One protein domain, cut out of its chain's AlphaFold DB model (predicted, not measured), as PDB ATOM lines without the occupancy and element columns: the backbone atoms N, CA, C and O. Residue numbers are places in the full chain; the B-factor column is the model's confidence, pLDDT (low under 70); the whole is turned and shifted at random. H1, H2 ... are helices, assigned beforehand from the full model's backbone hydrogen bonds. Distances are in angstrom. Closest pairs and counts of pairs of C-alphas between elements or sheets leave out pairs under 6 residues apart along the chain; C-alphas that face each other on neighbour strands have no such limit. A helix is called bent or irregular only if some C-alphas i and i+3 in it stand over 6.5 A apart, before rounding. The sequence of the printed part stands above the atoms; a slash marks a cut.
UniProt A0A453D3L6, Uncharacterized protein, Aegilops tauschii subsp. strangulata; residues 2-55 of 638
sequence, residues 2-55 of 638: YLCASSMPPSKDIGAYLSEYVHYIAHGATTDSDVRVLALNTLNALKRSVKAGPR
ATOM      1  N   TYR A   2     -41.889  51.193 -19.630       91.12
ATOM      2  CA  TYR A   2     -42.953  51.904 -18.900       91.12
ATOM      3  C   TYR A   2     -44.375  51.503 -19.323       91.12
ATOM      4  O   TYR A   2     -45.124  50.999 -18.502       91.12
ATOM      5  N   LEU A   3     -44.702  51.598 -20.620       91.62
ATOM      6  CA  LEU A   3     -46.024  51.223 -21.149       91.62
ATOM      7  C   LEU A   3     -46.470  49.811 -20.732       91.62
ATOM      8  O   LEU A   3     -47.612  49.614 -20.327       91.62
ATOM      9  N   CYS A   4     -45.566  48.828 -20.800       91.25
ATOM     10  CA  CYS A   4     -45.860  47.455 -20.394       91.25
ATOM     11  C   CYS A   4     -46.080  47.363 -18.883       91.25
ATOM     12  O   CYS A   4     -47.061  46.766 -18.456       91.25
ATOM     13  N   ALA A   5     -45.211  48.000 -18.093       92.06
ATOM     14  CA  ALA A   5     -45.313  48.031 -16.636       92.06
ATOM     15  C   ALA A   5     -46.611  48.690 -16.144       92.06
ATOM     16  O   ALA A   5     -47.179  48.228 -15.160       92.06
ATOM     17  N   SER A   6     -47.088  49.729 -16.835       91.19
ATOM     18  CA  SER A   6     -48.363  50.400 -16.544       91.19
ATOM     19  C   SER A   6     -49.589  49.603 -16.994       91.19
ATOM     20  O   SER A   6     -50.691  49.898 -16.553       91.19
ATOM     21  N   SER A   7     -49.423  48.616 -17.881       90.06
ATOM     22  CA  SER A   7     -50.542  47.842 -18.438       90.06
ATOM     23  C   SER A   7     -50.708  46.478 -17.778       90.06
ATOM     24  O   SER A   7     -51.826  45.991 -17.655       90.06
ATOM     25  N   MET A   8     -49.617  45.822 -17.381       91.19
ATOM     26  CA  MET A   8     -49.667  44.479 -16.807       91.19
ATOM     27  C   MET A   8     -48.476  44.194 -15.887       91.19
ATOM     28  O   MET A   8     -47.359  44.642 -16.167       91.19
ATOM     29  N   PRO A   9     -48.678  43.404 -14.818       91.38
ATOM     30  CA  PRO A   9     -47.581  42.971 -13.969       91.38
ATOM     31  C   PRO A   9     -46.683  41.942 -14.677       91.38
ATOM     32  O   PRO A   9     -47.165  41.146 -15.490       91.38
ATOM     33  N   PRO A  10     -45.378  41.904 -14.352       91.44
ATOM     34  CA  PRO A  10     -44.497  40.834 -14.802       91.44
ATOM     35  C   PRO A  10     -44.870  39.494 -14.150       91.44
ATOM     36  O   PRO A  10     -45.440  39.448 -13.058       91.44
ATOM     37  N   SER A  11     -44.500  38.383 -14.796       91.38
ATOM     38  CA  SER A  11     -44.618  37.057 -14.178       91.38
ATOM     39  C   SER A  11     -43.688  36.925 -12.968       91.38
ATOM     40  O   SER A  11     -42.710  37.665 -12.831       91.38
ATOM     41  N   LYS A  12     -43.956  35.942 -12.100       88.38
ATOM     42  CA  LYS A  12     -43.111  35.667 -10.926       88.38
ATOM     43  C   LYS A  12     -41.653  35.379 -11.303       88.38
ATOM     44  O   LYS A  12     -40.759  35.790 -10.573       88.38
ATOM     45  N   ASP A  13     -41.428  34.744 -12.453       91.06
ATOM     46  CA  ASP A  13     -40.093  34.329 -12.899       91.06
ATOM     47  C   ASP A  13     -39.210  35.515 -13.310       91.06
ATOM     48  O   ASP A  13     -38.006  35.497 -13.073       91.06
ATOM     49  N   ILE A  14     -39.800  36.560 -13.904       91.06
ATOM     50  CA  ILE A  14     -39.058  37.730 -14.404       91.06
ATOM     51  C   ILE A  14     -39.204  38.971 -13.517       91.06
ATOM     52  O   ILE A  14     -38.396  39.892 -13.612       91.06
ATOM     53  N   GLY A  15     -40.215  39.013 -12.645       88.69
ATOM     54  CA  GLY A  15     -40.559  40.200 -11.862       88.69
ATOM     55  C   GLY A  15     -39.426  40.699 -10.970       88.69
ATOM     56  O   GLY A  15     -39.200  41.909 -10.908       88.69
ATOM     57  N   ALA A  16     -38.677  39.784 -10.344       89.62
ATOM     58  CA  ALA A  16     -37.513  40.129  -9.528       89.62
ATOM     59  C   ALA A  16     -36.403  40.773 -10.376       89.62
ATOM     60  O   ALA A  16     -35.997  41.897 -10.094       89.62
ATOM     61  N   TYR A  17     -36.003  40.114 -11.470       92.50
ATOM     62  CA  TYR A  17     -34.970  40.610 -12.385       92.50
ATOM     63  C   TYR A  17     -35.327  41.969 -12.992       92.50
ATOM     64  O   TYR A  17     -34.496  42.874 -13.036       92.50
ATOM     65  N   LEU A  18     -36.574  42.134 -13.447       91.81
ATOM     66  CA  LEU A  18     -37.032  43.387 -14.038       91.81
ATOM     67  C   LEU A  18     -37.051  44.518 -13.004       91.81
ATOM     68  O   LEU A  18     -36.612  45.624 -13.307       91.81
ATOM     69  N   SER A  19     -37.536  44.244 -11.790       91.19
ATOM     70  CA  SER A  19     -37.584  45.246 -10.720       91.19
ATOM     71  C   SER A  19     -36.183  45.677 -10.295       91.19
ATOM     72  O   SER A  19     -35.943  46.870 -10.138       91.19
ATOM     73  N   GLU A  20     -35.249  44.730 -10.165       93.06
ATOM     74  CA  GLU A  20     -33.851  45.007  -9.828       93.06
ATOM     75  C   GLU A  20     -33.155  45.819 -10.927       93.06
ATOM     76  O   GLU A  20     -32.527  46.837 -10.632       93.06
ATOM     77  N   TYR A  21     -33.342  45.445 -12.197       93.25
ATOM     78  CA  TYR A  21     -32.814  46.198 -13.335       93.25
ATOM     79  C   TYR A  21     -33.328  47.643 -13.350       93.25
ATOM     80  O   TYR A  21     -32.540  48.587 -13.413       93.25
ATOM     81  N   VAL A  22     -34.647  47.840 -13.254       93.62
ATOM     82  CA  VAL A  22     -35.245  49.184 -13.268       93.62
ATOM     83  C   VAL A  22     -34.802  49.987 -12.040       93.62
ATOM     84  O   VAL A  22     -34.499  51.172 -12.171       93.62
ATOM     85  N   HIS A  23     -34.700  49.354 -10.867       93.56
ATOM     86  CA  HIS A  23     -34.210  49.991  -9.645       93.56
ATOM     87  C   HIS A  23     -32.756  50.461  -9.778       93.56
ATOM     88  O   HIS A  23     -32.450  51.591  -9.391       93.56
ATOM     89  N   TYR A  24     -31.880  49.629 -10.348       93.62
ATOM     90  CA  TYR A  24     -30.481  49.971 -10.610       93.62
ATOM     91  C   TYR A  24     -30.365  51.183 -11.542       93.62
ATOM     92  O   TYR A  24     -29.643  52.127 -11.234       93.62
ATOM     93  N   ILE A  25     -31.130  51.211 -12.638       92.94
ATOM     94  CA  ILE A  25     -31.126  52.347 -13.572       92.94
ATOM     95  C   ILE A  25     -31.694  53.617 -12.917       92.94
ATOM     96  O   ILE A  25     -31.124  54.695 -13.093       92.94
ATOM     97  N   ALA A  26     -32.767  53.498 -12.124       91.19
ATOM     98  CA  ALA A  26     -33.409  54.622 -11.436       91.19
ATOM     99  C   ALA A  26     -32.525  55.279 -10.356       91.19
ATOM    100  O   ALA A  26     -32.691  56.464 -10.076       91.19
ATOM    101  N   HIS A  27     -31.580  54.542  -9.766       91.00
ATOM    102  CA  HIS A  27     -30.680  55.055  -8.721       91.00
ATOM    103  C   HIS A  27     -29.209  55.117  -9.163       91.00
ATOM    104  O   HIS A  27     -28.333  55.448  -8.364       91.00
ATOM    105  N   GLY A  28     -28.920  54.817 -10.431       87.75
ATOM    106  CA  GLY A  28     -27.572  54.865 -10.984       87.75
ATOM    107  C   GLY A  28     -27.034  56.297 -11.048       87.75
ATOM    108  O   GLY A  28     -27.645  57.177 -11.652       87.75
ATOM    109  N   ALA A  29     -25.863  56.530 -10.449       69.62
ATOM    110  CA  ALA A  29     -25.228  57.851 -10.394       69.62
ATOM    111  C   ALA A  29     -24.759  58.372 -11.769       69.62
ATOM    112  O   ALA A  29     -24.614  59.577 -11.951       69.62
ATOM    113  N   THR A  30     -24.537  57.475 -12.736       77.56
ATOM    114  CA  THR A  30     -24.044  57.786 -14.091       77.56
ATOM    115  C   THR A  30     -25.143  57.792 -15.155       77.56
ATOM    116  O   THR A  30     -24.843  57.920 -16.340       77.56
ATOM    117  N   THR A  31     -26.404  57.600 -14.765       81.56
ATOM    118  CA  THR A  31     -27.539  57.537 -15.692       81.56
ATOM    119  C   THR A  31     -28.006  58.943 -16.068       81.56
ATOM    120  O   THR A  31     -28.092  59.825 -15.210       81.56
ATOM    121  N   ASP A  32     -28.354  59.131 -17.342       88.94
ATOM    122  CA  ASP A  32     -29.011  60.342 -17.839       88.94
ATOM    123  C   ASP A  32     -30.271  60.674 -17.015       88.94
ATOM    124  O   ASP A  32     -31.012  59.782 -16.584       88.94
ATOM    125  N   SER A  33     -30.515  61.963 -16.784       86.81
ATOM    126  CA  SER A  33     -31.602  62.449 -15.940       86.81
ATOM    127  C   SER A  33     -32.974  62.049 -16.483       86.81
ATOM    128  O   SER A  33     -33.824  61.612 -15.705       86.81
ATOM    129  N   ASP A  34     -33.176  62.114 -17.799       85.25
ATOM    130  CA  ASP A  34     -34.461  61.773 -18.424       85.25
ATOM    131  C   ASP A  34     -34.739  60.265 -18.347       85.25
ATOM    132  O   ASP A  34     -35.845  59.824 -18.012       85.25
ATOM    133  N   VAL A  35     -33.699  59.451 -18.556       89.44
ATOM    134  CA  VAL A  35     -33.760  57.991 -18.395       89.44
ATOM    135  C   VAL A  35     -34.049  57.621 -16.942       89.44
ATOM    136  O   VAL A  35     -34.846  56.718 -16.682       89.44
ATOM    137  N   ARG A  36     -33.453  58.338 -15.985       90.50
ATOM    138  CA  ARG A  36     -33.676  58.129 -14.553       90.50
ATOM    139  C   ARG A  36     -35.123  58.412 -14.145       90.50
ATOM    140  O   ARG A  36     -35.707  57.608 -13.421       90.50
ATOM    141  N   VAL A  37     -35.723  59.501 -14.635       88.62
ATOM    142  CA  VAL A  37     -37.141  59.830 -14.381       88.62
ATOM    143  C   VAL A  37     -38.058  58.746 -14.956       88.62
ATOM    144  O   VAL A  37     -38.935  58.240 -14.254       88.62
ATOM    145  N   LEU A  38     -37.826  58.317 -16.201       89.69
ATOM    146  CA  LEU A  38     -38.603  57.237 -16.819       89.69
ATOM    147  C   LEU A  38     -38.437  55.896 -16.090       89.69
ATOM    148  O   LEU A  38     -39.407  55.142 -15.966       89.69
ATOM    149  N   ALA A  39     -37.239  55.591 -15.589       92.81
ATOM    150  CA  ALA A  39     -36.986  54.397 -14.791       92.81
ATOM    151  C   ALA A  39     -37.730  54.450 -13.447       92.81
ATOM    152  O   ALA A  39     -38.364  53.465 -13.073       92.81
ATOM    153  N   LEU A  40     -37.746  55.601 -12.768       91.62
ATOM    154  CA  LEU A  40     -38.507  55.786 -11.529       91.62
ATOM    155  C   LEU A  40     -40.018  55.631 -11.764       91.62
ATOM    156  O   LEU A  40     -40.685  54.896 -11.035       91.62
ATOM    157  N   ASN A  41     -40.540  56.238 -12.832       90.69
ATOM    158  CA  ASN A  41     -41.937  56.074 -13.237       90.69
ATOM    159  C   ASN A  41     -42.250  54.602 -13.550       90.69
ATOM    160  O   ASN A  41     -43.270  54.080 -13.111       90.69
ATOM    161  N   THR A  42     -41.347  53.899 -14.243       93.44
ATOM    162  CA  THR A  42     -41.487  52.461 -14.536       93.44
ATOM    163  C   THR A  42     -41.499  51.624 -13.265       93.44
ATOM    164  O   THR A  42     -42.322  50.720 -13.149       93.44
ATOM    165  N   LEU A  43     -40.645  51.937 -12.292       92.56
ATOM    166  CA  LEU A  43     -40.614  51.242 -11.009       92.56
ATOM    167  C   LEU A  43     -41.924  51.431 -10.233       92.56
ATOM    168  O   LEU A  43     -42.454  50.472  -9.671       92.56
ATOM    169  N   ASN A  44     -42.468  52.649 -10.225       91.06
ATOM    170  CA  ASN A  44     -43.752  52.943  -9.589       91.06
ATOM    171  C   ASN A  44     -44.910  52.241 -10.310       91.06
ATOM    172  O   ASN A  44     -45.736  51.607  -9.654       91.06
ATOM    173  N   ALA A  45     -44.925  52.265 -11.643       91.94
ATOM    174  CA  ALA A  45     -45.914  51.552 -12.446       91.94
ATOM    175  C   ALA A  45     -45.880  50.035 -12.198       91.94
ATOM    176  O   ALA A  45     -46.937  49.435 -12.047       91.94
ATOM    177  N   LEU A  46     -44.692  49.427 -12.069       92.06
ATOM    178  CA  LEU A  46     -44.549  48.010 -11.706       92.06
ATOM    179  C   LEU A  46     -45.156  47.705 -10.332       92.06
ATOM    180  O   LEU A  46     -45.899  46.738 -10.189       92.06
ATOM    181  N   LYS A  47     -44.865  48.528  -9.316       89.38
ATOM    182  CA  LYS A  47     -45.447  48.352  -7.973       89.38
ATOM    183  C   LYS A  47     -46.973  48.436  -8.018       89.38
ATOM    184  O   LYS A  47     -47.644  47.607  -7.402       89.38
ATOM    185  N   ARG A  48     -47.509  49.409  -8.763       90.00
ATOM    186  CA  ARG A  48     -48.954  49.586  -8.939       90.00
ATOM    187  C   ARG A  48     -49.579  48.401  -9.669       90.00
ATOM    188  O   ARG A  48     -50.517  47.827  -9.134       90.00
ATOM    189  N   SER A  49     -49.035  47.958 -10.801       91.06
ATOM    190  CA  SER A  49     -49.630  46.863 -11.581       91.06
ATOM    191  C   SER A  49     -49.516  45.490 -10.928       91.06
ATOM    192  O   SER A  49     -50.396  44.653 -11.115       91.06
ATOM    193  N   VAL A  50     -48.497  45.253 -10.096       90.75
ATOM    194  CA  VAL A  50     -48.419  44.040  -9.261       90.75
ATOM    195  C   VAL A  50     -49.527  44.014  -8.208       90.75
ATOM    196  O   VAL A  50     -50.083  42.948  -7.948       90.75
ATOM    197  N   LYS A  51     -49.862  45.167  -7.618       90.56
ATOM    198  CA  LYS A  51     -50.947  45.282  -6.634       90.56
ATOM    199  C   LYS A  51     -52.324  45.246  -7.301       90.56
ATOM    200  O   LYS A  51     -53.194  44.513  -6.850       90.56
ATOM    201  N   ALA A  52     -52.507  46.044  -8.349       91.12
ATOM    202  CA  ALA A  52     -53.797  46.280  -8.983       91.12
ATOM    203  C   ALA A  52     -54.175  45.225 -10.034       91.12
ATOM    204  O   ALA A  52     -55.345  45.083 -10.382       91.12
ATOM    205  N   GLY A  53     -53.199  44.465 -10.529       92.12
ATOM    206  CA  GLY A  53     -53.392  43.523 -11.622       92.12
ATOM    207  C   GLY A  53     -53.328  44.187 -13.004       92.12
ATOM    208  O   GLY A  53     -52.978  45.367 -13.132       92.12
ATOM    209  N   PRO A  54     -53.596  43.414 -14.069       93.31
ATOM    210  CA  PRO A  54     -53.541  43.911 -15.437       93.31
ATOM    211  C   PRO A  54     -54.701  44.861 -15.751       93.31
ATOM    212  O   PRO A  54     -55.817  44.682 -15.262       93.31
ATOM    213  N   ARG A  55     -54.444  45.833 -16.627       92.88
ATOM    214  CA  ARG A  55     -55.478  46.675 -17.232       92.88
ATOM    215  C   ARG A  55     -56.424  45.852 -18.098       92.88
ATOM    216  O   ARG A  55     -56.038  44.840 -18.690       92.88
TER     217      ARG A  55
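What this domain is: This is residues 2 to 55 of the 638 residues of an uncharacterized protein of Aegilops tauschii subsp. strangulata (UniProt A0A453D3L6). Two helices, H2 and H3, make a helical hairpin, and the short helix H1 packs beside H3, nearly in line with its direction. The 54 printed residues hold three named helices in the order H1, H2, H3 and no named strand, an all-helix domain. The whole is compact, with a radius of gyration of the C-alphas of 11.0 A, yet elongated, spanning 32 by 20 by 13 A.

Where its parts are: Find C-alpha 2 at (-42.953, 51.904, -18.900); H1 runs from there to residue 7. H2, residues 12 to 27, covers 23.1 A and is irregular: C-alphas 13 and 16 are 7.2 A apart. H3, residues 33 to 52, covers 28.3 A and ends at C-alpha 52, (-53.797, 46.280, -8.983).

How they stand to each other: Look first at H1 and H3, which touch at a shallow tilt of 14 degrees, the same way; their closest C-alphas, of Tyr 2 and Thr 42, are 4.6 A apart. H1 and H2 are apart. H2 and H3 touch as a hairpin, opposite ways at a shallow tilt of 32 degrees; their closest C-alphas, of Ala 26 and Arg 36, are 4.7 A apart. In H1 and H3 every O i to N i+4 pair is within hydrogen-bond range; in H2, 10 of 12 are.

The domain as a whole: The C-alphas farthest apart, of Thr 30 and Arg 55, are 33.5 A apart. The printed part has no cut, and both links are tight. Look for low confidence at residue 29, the one printed residue under 70.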